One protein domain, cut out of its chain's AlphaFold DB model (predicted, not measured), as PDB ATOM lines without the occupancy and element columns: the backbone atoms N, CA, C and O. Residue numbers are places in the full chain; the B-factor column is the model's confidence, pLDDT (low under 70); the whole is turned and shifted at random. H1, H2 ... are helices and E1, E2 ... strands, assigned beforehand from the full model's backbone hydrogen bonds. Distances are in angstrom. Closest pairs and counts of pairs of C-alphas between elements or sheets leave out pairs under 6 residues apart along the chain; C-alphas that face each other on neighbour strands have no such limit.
ATOM      1  N   THR A  15     -56.044 -21.992  53.268       90.88
ATOM      2  CA  THR A  15     -54.583 -22.184  53.252       90.88
ATOM      3  C   THR A  15     -53.957 -21.261  52.221       90.88
ATOM      4  O   THR A  15     -54.379 -21.287  51.067       90.88
ATOM      5  N   GLU A  16     -52.962 -20.461  52.608       92.25
ATOM      6  CA  GLU A  16     -52.279 -19.557  51.677       92.25
ATOM      7  C   GLU A  16     -51.612 -20.309  50.520       92.25
ATOM      8  O   GLU A  16     -50.956 -21.336  50.703       92.25
ATOM      9  N   ILE A  17     -51.752 -19.749  49.322       90.69
ATOM     10  CA  ILE A  17     -51.130 -20.225  48.094       90.69
ATOM     11  C   ILE A  17     -50.548 -19.056  47.298       90.69
ATOM     12  O   ILE A  17     -51.045 -17.925  47.336       90.69
ATOM     13  N   SER A  18     -49.512 -19.347  46.517       91.19
ATOM     14  CA  SER A  18     -49.008 -18.463  45.474       91.19
ATOM     15  C   SER A  18     -49.116 -19.137  44.110       91.19
ATOM     16  O   SER A  18     -48.964 -20.351  43.978       91.19
ATOM     17  N   PHE A  19     -49.408 -18.348  43.084       86.75
ATOM     18  CA  PHE A  19     -49.494 -18.832  41.714       86.75
ATOM     19  C   PHE A  19     -49.081 -17.750  40.731       86.75
ATOM     20  O   PHE A  19     -49.327 -16.563  40.943       86.75
ATOM     21  N   ASP A  20     -48.503 -18.164  39.612       88.44
ATOM     22  CA  ASP A  20     -48.123 -17.237  38.558       88.44
ATOM     23  C   ASP A  20     -49.305 -16.952  37.631       88.44
ATOM     24  O   ASP A  20     -49.953 -17.852  37.075       88.44
ATOM     25  N   ASN A  21     -49.587 -15.665  37.449       85.62
ATOM     26  CA  ASN A  21     -50.564 -15.195  36.488       85.62
ATOM     27  C   ASN A  21     -49.862 -14.437  35.366       85.62
ATOM     28  O   ASN A  21     -49.185 -13.443  35.611       85.62
ATOM     29  N   VAL A  22     -50.010 -14.911  34.130       87.69
ATOM     30  CA  VAL A  22     -49.437 -14.235  32.964       87.69
ATOM     31  C   VAL A  22     -50.316 -13.039  32.630       87.69
ATOM     32  O   VAL A  22     -51.506 -13.197  32.366       87.69
ATOM     33  N   ILE A  23     -49.725 -11.851  32.679       85.38
ATOM     34  CA  ILE A  23     -50.376 -10.581  32.375       85.38
ATOM     35  C   ILE A  23     -49.685  -9.987  31.157       85.38
ATOM     36  O   ILE A  23     -48.456  -9.963  31.083       85.38
ATOM     37  N   GLU A  24     -50.488  -9.509  30.215       85.81
ATOM     38  CA  GLU A  24     -50.021  -8.825  29.018       85.81
ATOM     39  C   GLU A  24     -50.283  -7.321  29.132       85.81
ATOM     40  O   GLU A  24     -51.382  -6.889  29.488       85.81
ATOM     41  N   PHE A  25     -49.271  -6.516  28.821       85.06
ATOM     42  CA  PHE A  25     -49.366  -5.065  28.757       85.06
ATOM     43  C   PHE A  25     -48.419  -4.524  27.686       85.06
ATOM     44  O   PHE A  25     -47.230  -4.835  27.692       85.06
ATOM     45  N   ARG A  26     -48.946  -3.719  26.752       84.88
ATOM     46  CA  ARG A  26     -48.195  -3.157  25.608       84.88
ATOM     47  C   ARG A  26     -47.380  -4.207  24.839       84.88
ATOM     48  O   ARG A  26     -46.194  -4.012  24.581       84.88
ATOM     49  N   SER A  27     -48.019  -5.331  24.514       87.50
ATOM     50  CA  SER A  27     -47.408  -6.461  23.798       87.50
ATOM     51  C   SER A  27     -46.246  -7.138  24.539       87.50
ATOM     52  O   SER A  27     -45.542  -7.963  23.963       87.50
ATOM     53  N   GLN A  28     -46.038  -6.815  25.819       84.69
ATOM     54  CA  GLN A  28     -45.134  -7.539  26.703       84.69
ATOM     55  C   GLN A  28     -45.961  -8.421  27.627       84.69
ATOM     56  O   GLN A  28     -46.886  -7.949  28.281       84.69
ATOM     57  N   SER A  29     -45.620  -9.704  27.690       87.38
ATOM     58  CA  SER A  29     -46.246 -10.659  28.604       87.38
ATOM     59  C   SER A  29     -45.271 -11.047  29.702       87.38
ATOM     60  O   SER A  29     -44.112 -11.360  29.425       87.38
ATOM     61  N   ARG A  30     -45.738 -11.062  30.952       87.94
ATOM     62  CA  ARG A  30     -44.939 -11.523  32.088       87.94
ATOM     63  C   ARG A  30     -45.786 -12.300  33.085       87.94
ATOM     64  O   ARG A  30     -46.934 -11.952  33.345       87.94
ATOM     65  N   ALA A  31     -45.200 -13.342  33.664       87.94
ATOM     66  CA  ALA A  31     -45.738 -13.996  34.847       87.94
ATOM     67  C   ALA A  31     -45.579 -13.082  36.074       87.94
ATOM     68  O   ALA A  31     -44.464 -12.712  36.440       87.94
ATOM     69  N   VAL A  32     -46.696 -12.714  36.696       86.62
ATOM     70  CA  VAL A  32     -46.749 -11.993  37.968       86.62
ATOM     71  C   VAL A  32     -47.219 -12.966  39.042       86.62
ATOM     72  O   VAL A  32     -48.315 -13.525  38.947       86.62
ATOM     73  N   THR A  33     -46.393 -13.169  40.066       88.88
ATOM     74  CA  THR A  33     -46.746 -14.025  41.198       88.88
ATOM     75  C   THR A  33     -47.849 -13.366  42.020       88.88
ATOM     76  O   THR A  33     -47.693 -12.271  42.560       88.88
ATOM     77  N   CYS A  34     -48.975 -14.058  42.104       87.12
ATOM     78  CA  CYS A  34     -50.175 -13.672  42.823       87.12
ATOM     79  C   CYS A  34     -50.319 -14.527  44.084       87.12
ATOM     80  O   CYS A  34     -49.867 -15.670  44.122       87.12
ATOM     81  N   ARG A  35     -50.974 -13.984  45.108       88.69
ATOM     82  CA  ARG A  35     -51.280 -14.656  46.373       88.69
ATOM     83  C   ARG A  35     -52.784 -14.794  46.560       88.69
ATOM     84  O   ARG A  35     -53.536 -13.885  46.206       88.69
ATOM     85  N   ALA A  36     -53.207 -15.909  47.129       89.38
ATOM     86  CA  ALA A  36     -54.579 -16.180  47.533       89.38
ATOM     87  C   ALA A  36     -54.570 -17.187  48.692       89.38
ATOM     88  O   ALA A  36     -53.509 -17.569  49.175       89.38
ATOM     89  N   ALA A  37     -55.743 -17.631  49.122       89.25
ATOM     90  CA  ALA A  37     -55.905 -18.780  49.992       89.25
ATOM     91  C   ALA A  37     -56.934 -19.750  49.408       89.25
ATOM     92  O   ALA A  37     -57.991 -19.322  48.953       89.25
ATOM     93  N   THR A  38     -56.641 -21.045  49.435       90.50
ATOM     94  CA  THR A  38     -57.524 -22.102  48.932       90.50
ATOM     95  C   THR A  38     -58.240 -22.779  50.091       90.50
ATOM     96  O   THR A  38     -57.623 -23.137  51.095       90.50
ATOM     97  N   CYS A  39     -59.546 -22.988  49.948       89.38
ATOM     98  CA  CYS A  39     -60.330 -23.765  50.899       89.38
ATOM     99  C   CYS A  39     -60.036 -25.268  50.782       89.38
ATOM    100  O   CYS A  39     -60.174 -25.845  49.704       89.38
ATOM    101  N   SER A  40     -59.737 -25.929  51.903       92.56
ATOM    102  CA  SER A  40     -59.501 -27.381  51.956       92.56
ATOM    103  C   SER A  40     -60.736 -28.246  51.660       92.56
ATOM    104  O   SER A  40     -60.583 -29.394  51.251       92.56
ATOM    105  N   ALA A  41     -61.950 -27.711  51.839       91.38
ATOM    106  CA  ALA A  41     -63.200 -28.447  51.625       91.38
ATOM    107  C   ALA A  41     -63.798 -28.220  50.227       91.38
ATOM    108  O   ALA A  41     -64.045 -29.174  49.496       91.38
ATOM    109  N   CYS A  42     -64.032 -26.962  49.836       89.25
ATOM    110  CA  CYS A  42     -64.673 -26.640  48.554       89.25
ATOM    111  C   CYS A  42     -63.688 -26.303  47.424       89.25
ATOM    112  O   CYS A  42     -64.115 -26.146  46.283       89.25
ATOM    113  N   GLY A  43     -62.390 -26.167  47.720       88.19
ATOM    114  CA  GLY A  43     -61.358 -25.871  46.720       88.19
ATOM    115  C   GLY A  43     -61.419 -24.462  46.125       88.19
ATOM    116  O   GLY A  43     -60.728 -24.192  45.149       88.19
ATOM    117  N   VAL A  44     -62.251 -23.571  46.670       87.06
ATOM    118  CA  VAL A  44     -62.358 -22.184  46.199       87.06
ATOM    119  C   VAL A  44     -61.135 -21.388  46.638       87.06
ATOM    120  O   VAL A  44     -60.789 -21.397  47.823       87.06
ATOM    121  N   ASP A  45     -60.542 -20.658  45.694       89.75
ATOM    122  CA  ASP A  45     -59.489 -19.682  45.965       89.75
ATOM    123  C   ASP A  45     -60.090 -18.324  46.354       89.75
ATOM    124  O   ASP A  45     -61.057 -17.848  45.758       89.75
ATOM    125  N   GLN A  46     -59.502 -17.671  47.351       86.12
ATOM    126  CA  GLN A  46     -59.972 -16.404  47.898       86.12
ATOM    127  C   GLN A  46     -58.811 -15.441  48.125       86.12
ATOM    128  O   GLN A  46     -57.737 -15.816  48.591       86.12
ATOM    129  N   ALA A  47     -59.019 -14.164  47.820       85.62
ATOM    130  CA  ALA A  47     -58.036 -13.116  48.055       85.62
ATOM    131  C   ALA A  47     -58.592 -12.107  49.068       85.62
ATOM    132  O   ALA A  47     -59.471 -11.318  48.733       85.62
ATOM    133  N   GLY A  48     -58.069 -12.125  50.298       82.12
ATOM    134  CA  GLY A  48     -58.357 -11.097  51.297       82.12
ATOM    135  C   GLY A  48     -57.684  -9.759  50.968       82.12
ATOM    136  O   GLY A  48     -56.912  -9.641  50.013       82.12
ATOM    137  N   ALA A  49     -57.924  -8.739  51.797       80.94
ATOM    138  CA  ALA A  49     -57.426  -7.379  51.564       80.94
ATOM    139  C   ALA A  49     -55.896  -7.306  51.372       80.94
ATOM    140  O   ALA A  49     -55.409  -6.618  50.472       80.94
ATOM    141  N   ASN A  50     -55.132  -8.062  52.167       80.50
ATOM    142  CA  ASN A  50     -53.673  -8.122  52.040       80.50
ATOM    143  C   ASN A  50     -53.225  -8.784  50.732       80.50
ATOM    144  O   ASN A  50     -52.320  -8.268  50.076       80.50
ATOM    145  N   HIS A  51     -53.876  -9.877  50.320       84.12
ATOM    146  CA  HIS A  51     -53.610 -10.531  49.037       84.12
ATOM    147  C   HIS A  51     -53.861  -9.562  47.881       84.12
ATOM    148  O   HIS A  51     -52.980  -9.343  47.055       84.12
ATOM    149  N   LEU A  52     -55.024  -8.907  47.872       82.94
ATOM    150  CA  LEU A  52     -55.390  -7.948  46.831       82.94
ATOM    151  C   LEU A  52     -54.396  -6.789  46.733       82.94
ATOM    152  O   LEU A  52     -54.033  -6.405  45.622       82.94
ATOM    153  N   ARG A  53     -53.926  -6.258  47.870       83.19
ATOM    154  CA  ARG A  53     -52.907  -5.201  47.896       83.19
ATOM    155  C   ARG A  53     -51.597  -5.669  47.268       83.19
ATOM    156  O   ARG A  53     -51.138  -5.050  46.318       83.19
ATOM    157  N   LEU A  54     -51.047  -6.787  47.742       82.00
ATOM    158  CA  LEU A  54     -49.779  -7.325  47.237       82.00
ATOM    159  C   LEU A  54     -49.849  -7.648  45.747       82.00
ATOM    160  O   LEU A  54     -48.930  -7.337  44.992       82.00
ATOM    161  N   ASN A  55     -50.959  -8.233  45.308       86.19
ATOM    162  CA  ASN A  55     -51.108  -8.596  43.914       86.19
ATOM    163  C   ASN A  55     -51.270  -7.357  43.030       86.19
ATOM    164  O   ASN A  55     -50.672  -7.283  41.960       86.19
ATOM    165  N   LYS A  56     -52.037  -6.358  43.480       84.00
ATOM    166  CA  LYS A  56     -52.141  -5.060  42.802       84.00
ATOM    167  C   LYS A  56     -50.769  -4.404  42.669       84.00
ATOM    168  O   LYS A  56     -50.429  -3.957  41.576       84.00
ATOM    169  N   ASP A  57     -49.989  -4.374  43.743       83.12
ATOM    170  CA  ASP A  57     -48.655  -3.773  43.743       83.12
ATOM    171  C   ASP A  57     -47.726  -4.492  42.751       83.12
ATOM    172  O   ASP A  57     -47.022  -3.836  41.983       83.12
ATOM    173  N   ALA A  58     -47.790  -5.825  42.671       84.38
ATOM    174  CA  ALA A  58     -47.008  -6.610  41.717       84.38
ATOM    175  C   ALA A  58     -47.373  -6.308  40.248       84.38
ATOM    176  O   ALA A  58     -46.492  -6.183  39.395       84.38
ATOM    177  N   VAL A  59     -48.664  -6.125  39.946       85.69
ATOM    178  CA  VAL A  59     -49.122  -5.732  38.602       85.69
ATOM    179  C   VAL A  59     -48.689  -4.309  38.255       85.69
ATOM    180  O   VAL A  59     -48.197  -4.062  37.156       85.69
ATOM    181  N   LEU A  60     -48.837  -3.369  39.189       83.19
ATOM    182  CA  LEU A  60     -48.407  -1.986  38.984       83.19
ATOM    183  C   LEU A  60     -46.895  -1.887  38.790       83.19
ATOM    184  O   LEU A  60     -46.446  -1.113  37.949       83.19
ATOM    185  N   CYS A  61     -46.129  -2.709  39.510       83.25
ATOM    186  CA  CYS A  61     -44.698  -2.872  39.300       83.25
ATOM    187  C   CYS A  61     -44.376  -3.228  37.851       83.25
ATOM    188  O   CYS A  61     -43.611  -2.527  37.191       83.25
ATOM    189  N   PHE A  62     -45.021  -4.276  37.341       84.56
ATOM    190  CA  PHE A  62     -44.858  -4.695  35.956       84.56
ATOM    191  C   PHE A  62     -45.225  -3.576  34.970       84.56
ATOM    192  O   PHE A  62     -44.462  -3.294  34.049       84.56
ATOM    193  N   TYR A  63     -46.348  -2.888  35.175       85.38
ATOM    194  CA  TYR A  63     -46.757  -1.805  34.279       85.38
ATOM    195  C   TYR A  63     -45.795  -0.620  34.307       85.38
ATOM    196  O   TYR A  63     -45.519  -0.051  33.255       85.38
ATOM    197  N   ALA A  64     -45.251  -0.261  35.469       82.12
ATOM    198  CA  ALA A  64     -44.272   0.817  35.565       82.12
ATOM    199  C   ALA A  64     -42.964   0.476  34.856       82.12
ATOM    200  O   ALA A  64     -42.381   1.334  34.195       82.12
ATOM    201  N   GLU A  65     -42.515  -0.773  34.982       84.44
ATOM    202  CA  GLU A  65     -41.328  -1.257  34.285       84.44
ATOM    203  C   GLU A  65     -41.514  -1.186  32.770       84.44
ATOM    204  O   GLU A  65     -40.621  -0.726  32.065       84.44
ATOM    205  N   VAL A  66     -42.685  -1.579  32.266       86.31
ATOM    206  CA  VAL A  66     -42.989  -1.535  30.828       86.31
ATOM    207  C   VAL A  66     -43.184  -0.103  30.320       86.31
ATOM    208  O   VAL A  66     -42.734   0.229  29.227       86.31
ATOM    209  N   GLU A  67     -43.865   0.750  31.084       83.88
ATOM    210  CA  GLU A  67     -44.209   2.117  30.673       83.88
ATOM    211  C   GLU A  67     -43.019   3.076  30.762       83.88
ATOM    212  O   GLU A  67     -42.853   3.944  29.908       83.88
ATOM    213  N   PHE A  68     -42.213   2.938  31.812       81.31
ATOM    214  CA  PHE A  68     -41.231   3.943  32.207       81.31
ATOM    215  C   PHE A  68     -39.835   3.366  32.474       81.31
ATOM    216  O   PHE A  68     -38.938   4.117  32.852       81.31
ATOM    217  N   GLY A  69     -39.636   2.048  32.351       81.12
ATOM    218  CA  GLY A  69     -38.352   1.402  32.639       81.12
ATOM    219  C   GLY A  69     -37.939   1.437  34.117       81.12
ATOM    220  O   GLY A  69     -36.790   1.132  34.439       81.12
ATOM    221  N   ALA A  70     -38.837   1.827  35.026       72.44
ATOM    222  CA  ALA A  70     -38.516   1.986  36.440       72.44
ATOM    223  C   ALA A  70     -38.659   0.672  37.205       72.44
ATOM    224  O   ALA A  70     -39.691   0.015  37.128       72.44
ATOM    225  N   LYS A  71     -37.639   0.328  37.997       68.00
ATOM    226  CA  LYS A  71     -37.671  -0.835  38.890       68.00
ATOM    227  C   LYS A  71     -38.543  -0.574  40.119       68.00
ATOM    228  O   LYS A  71     -38.589   0.547  40.629       68.00
ATOM    229  N   ALA A  72     -39.137  -1.651  40.638       58.88
ATOM    230  CA  ALA A  72     -40.006  -1.703  41.820       58.88
ATOM    231  C   ALA A  72     -39.581  -0.808  42.998       58.88
ATOM    232  O   ALA A  72     -40.421  -0.206  43.661       58.88
ATOM    233  N   SER A  73     -38.275  -0.730  43.266       61.22
ATOM    234  CA  SER A  73     -37.717  -0.078  44.450       61.22
ATOM    235  C   SER A  73     -37.892   1.444  44.478       61.22
ATOM    236  O   SER A  73     -37.753   2.029  45.545       61.22
ATOM    237  N   ASN A  74     -38.198   2.083  43.340       58.56
ATOM    238  CA  ASN A  74     -38.164   3.543  43.196       58.56
ATOM    239  C   ASN A  74     -39.448   4.120  42.577       58.56
ATOM    240  O   ASN A  74     -39.371   5.045  41.773       58.56
ATOM    241  N   MET A  75     -40.626   3.580  42.900       63.44
ATOM    242  CA  MET A  75     -41.873   4.053  42.295       63.44
ATOM    243  C   MET A  75     -42.537   5.168  43.132       63.44
ATOM    244  O   MET A  75     -43.129   4.875  44.173       63.44
ATOM    245  N   PRO A  76     -42.479   6.452  42.725       65.88
ATOM    246  CA  PRO A  76     -43.172   7.519  43.440       65.88
ATOM    247  C   PRO A  76     -44.692   7.417  43.242       65.88
ATOM    248  O   PRO A  76     -45.174   7.014  42.185       65.88
ATOM    249  N   ALA A  77     -45.473   7.860  44.231       64.31
ATOM    250  CA  ALA A  77     -46.941   7.810  44.192       64.31
ATOM    251  C   ALA A  77     -47.555   8.474  42.937       64.31
ATOM    252  O   ALA A  77     -48.564   8.007  42.405       64.31
ATOM    253  N   ALA A  78     -46.915   9.525  42.412       65.56
ATOM    254  CA  ALA A  78     -47.324  10.188  41.173       65.56
ATOM    255  C   ALA A  78     -47.216   9.272  39.938       65.56
ATOM    256  O   ALA A  78     -48.056   9.333  39.041       65.56
ATOM    257  N   MET A  79     -46.221   8.385  39.911       66.88
ATOM    258  CA  MET A  79     -46.018   7.412  38.838       66.88
ATOM    259  C   MET A  79     -47.076   6.312  38.882       66.88
ATOM    260  O   MET A  79     -47.629   5.963  37.845       66.88
ATOM    261  N   ILE A  80     -47.451   5.851  40.080       65.38
ATOM    262  CA  ILE A  80     -48.580   4.930  40.271       65.38
ATOM    263  C   ILE A  80     -49.873   5.551  39.719       65.38
ATOM    264  O   ILE A  80     -50.592   4.911  38.952       65.38
ATOM    265  N   SER A  81     -50.146   6.817  40.046       65.19
ATOM    266  CA  SER A  81     -51.305   7.556  39.523       65.19
ATOM    267  C   SER A  81     -51.272   7.707  37.992       65.19
ATOM    268  O   SER A  81     -52.292   7.538  37.321       65.19
ATOM    269  N   ALA A  82     -50.091   7.948  37.413       66.38
ATOM    270  CA  ALA A  82     -49.900   8.028  35.965       66.38
ATOM    271  C   ALA A  82     -50.134   6.686  35.249       66.38
ATOM    272  O   ALA A  82     -50.678   6.668  34.145       66.38
ATOM    273  N   ILE A  83     -49.772   5.559  35.871       66.88
ATOM    274  CA  ILE A  83     -50.108   4.225  35.350       66.88
ATOM    275  C   ILE A  83     -51.624   4.072  35.338       66.88
ATOM    276  O   ILE A  83     -52.179   3.747  34.295       66.88
ATOM    277  N   TYR A  84     -52.309   4.378  36.442       64.31
ATOM    278  CA  TYR A  84     -53.769   4.278  36.529       64.31
ATOM    279  C   TYR A  84     -54.531   5.149  35.523       64.31
ATOM    280  O   TYR A  84     -55.641   4.788  35.141       64.31
ATOM    281  N   SER A  85     -53.971   6.288  35.112       62.72
ATOM    282  CA  SER A  85     -54.619   7.187  34.151       62.72
ATOM    283  C   SER A  85     -54.339   6.832  32.688       62.72
ATOM    284  O   SER A  85     -55.182   7.109  31.836       62.72
ATOM    285  N   LYS A  86     -53.182   6.222  32.387       59.97
ATOM    286  CA  LYS A  86     -52.752   5.895  31.013       59.97
ATOM    287  C   LYS A  86     -53.003   4.456  30.607       59.97
ATOM    288  O   LYS A  86     -53.269   4.176  29.441       59.97
ATOM    289  N   SER A  87     -52.869   3.530  31.547       51.69
ATOM    290  CA  SER A  87     -53.251   2.157  31.291       51.69
ATOM    291  C   SER A  87     -54.775   2.129  31.241       51.69
ATOM    292  O   SER A  87     -55.447   2.593  32.160       51.69
TER     293      SER A  87
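This is residues 15 to 87 of the 122 residues of an uncharacterized protein of Pseudomonas sp. OV081 (UniProt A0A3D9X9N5). A long, two-stranded hairpin, E1 and E2, has the long helix H1 packed along one of its faces, mainly over E2, and the short helix H2 crosses H1 near its last turns, on the side away from the hairpin. The picture is thus hairpin, H1, H2 in a loose row. The printed part has 73 residues, with two named strands and then two named helices in the order E1, E2, H1, H2; the sheet is E1 - E2, antiparallel, and the class is mixed, helices and strands. The whole is loose, with a radius of gyration of the C-alphas of 14.0 A, and elongated, spanning 43 by 25 by 21 A.

Start at the sheet, where E1, residues 15 to 25, and E2, residues 28 to 39, form a hairpin of antiparallel strands, with 158 degrees between their directions. Look at N 17 and O 36, 2.8 A apart, and at N 25 and O 28, also 2.8 A apart, both within hydrogen-bond range. Residues 37 to 38 of E2 also pair, antiparallel, with residues 45 to 46, a stretch too short to be named. Go on to H1, residues 49 to 68: it has 16 pairs of C-alphas within 8 A of E2, the closest those of Cys 34 and Asn 55, 5.3 A apart. With E1 it has 3 such pairs, the closest those of Phe 25 and Tyr 63, 6.9 A apart. H2, residues 77 to 86, touches H1, and H1 does so with residues 60 to 67 alone; the closest C-alphas are those of Ala 64 and Ile 83, 6.8 A apart. The lines of H1 and H2 are about perpendicular, at 76 degrees. H2 is apart from E1 and from E2. In H1 and H2 every O i to N i+4 pair is within hydrogen-bond range.

Find C-alpha 15 at (-54.583, -22.184, 53.252); from there E1 runs 30.3 A to C-alpha 25. E2 runs 32.9 A from C-alpha 28 to C-alpha 39. Find C-alpha 49 at (-57.426, -7.379, 51.564), where H1 begins its 27.7 A to C-alpha 68. H2, ten residues, ends at C-alpha 86, at (-52.752, 5.895, 31.013).

The two C-alphas farthest apart are those of Ala 41 and Phe 68, 43.7 A. The printed part runs from residue 15 to residue 87 and has no cut. The link E1 to E2 is tight, the links E2 to H1 and H1 to H2 are short, and no link is long. In the B-factor column the mean pLDDT of the printed part is 80.7; residues 71 to 87, of which 77 to 86 belong to H2, are under 70.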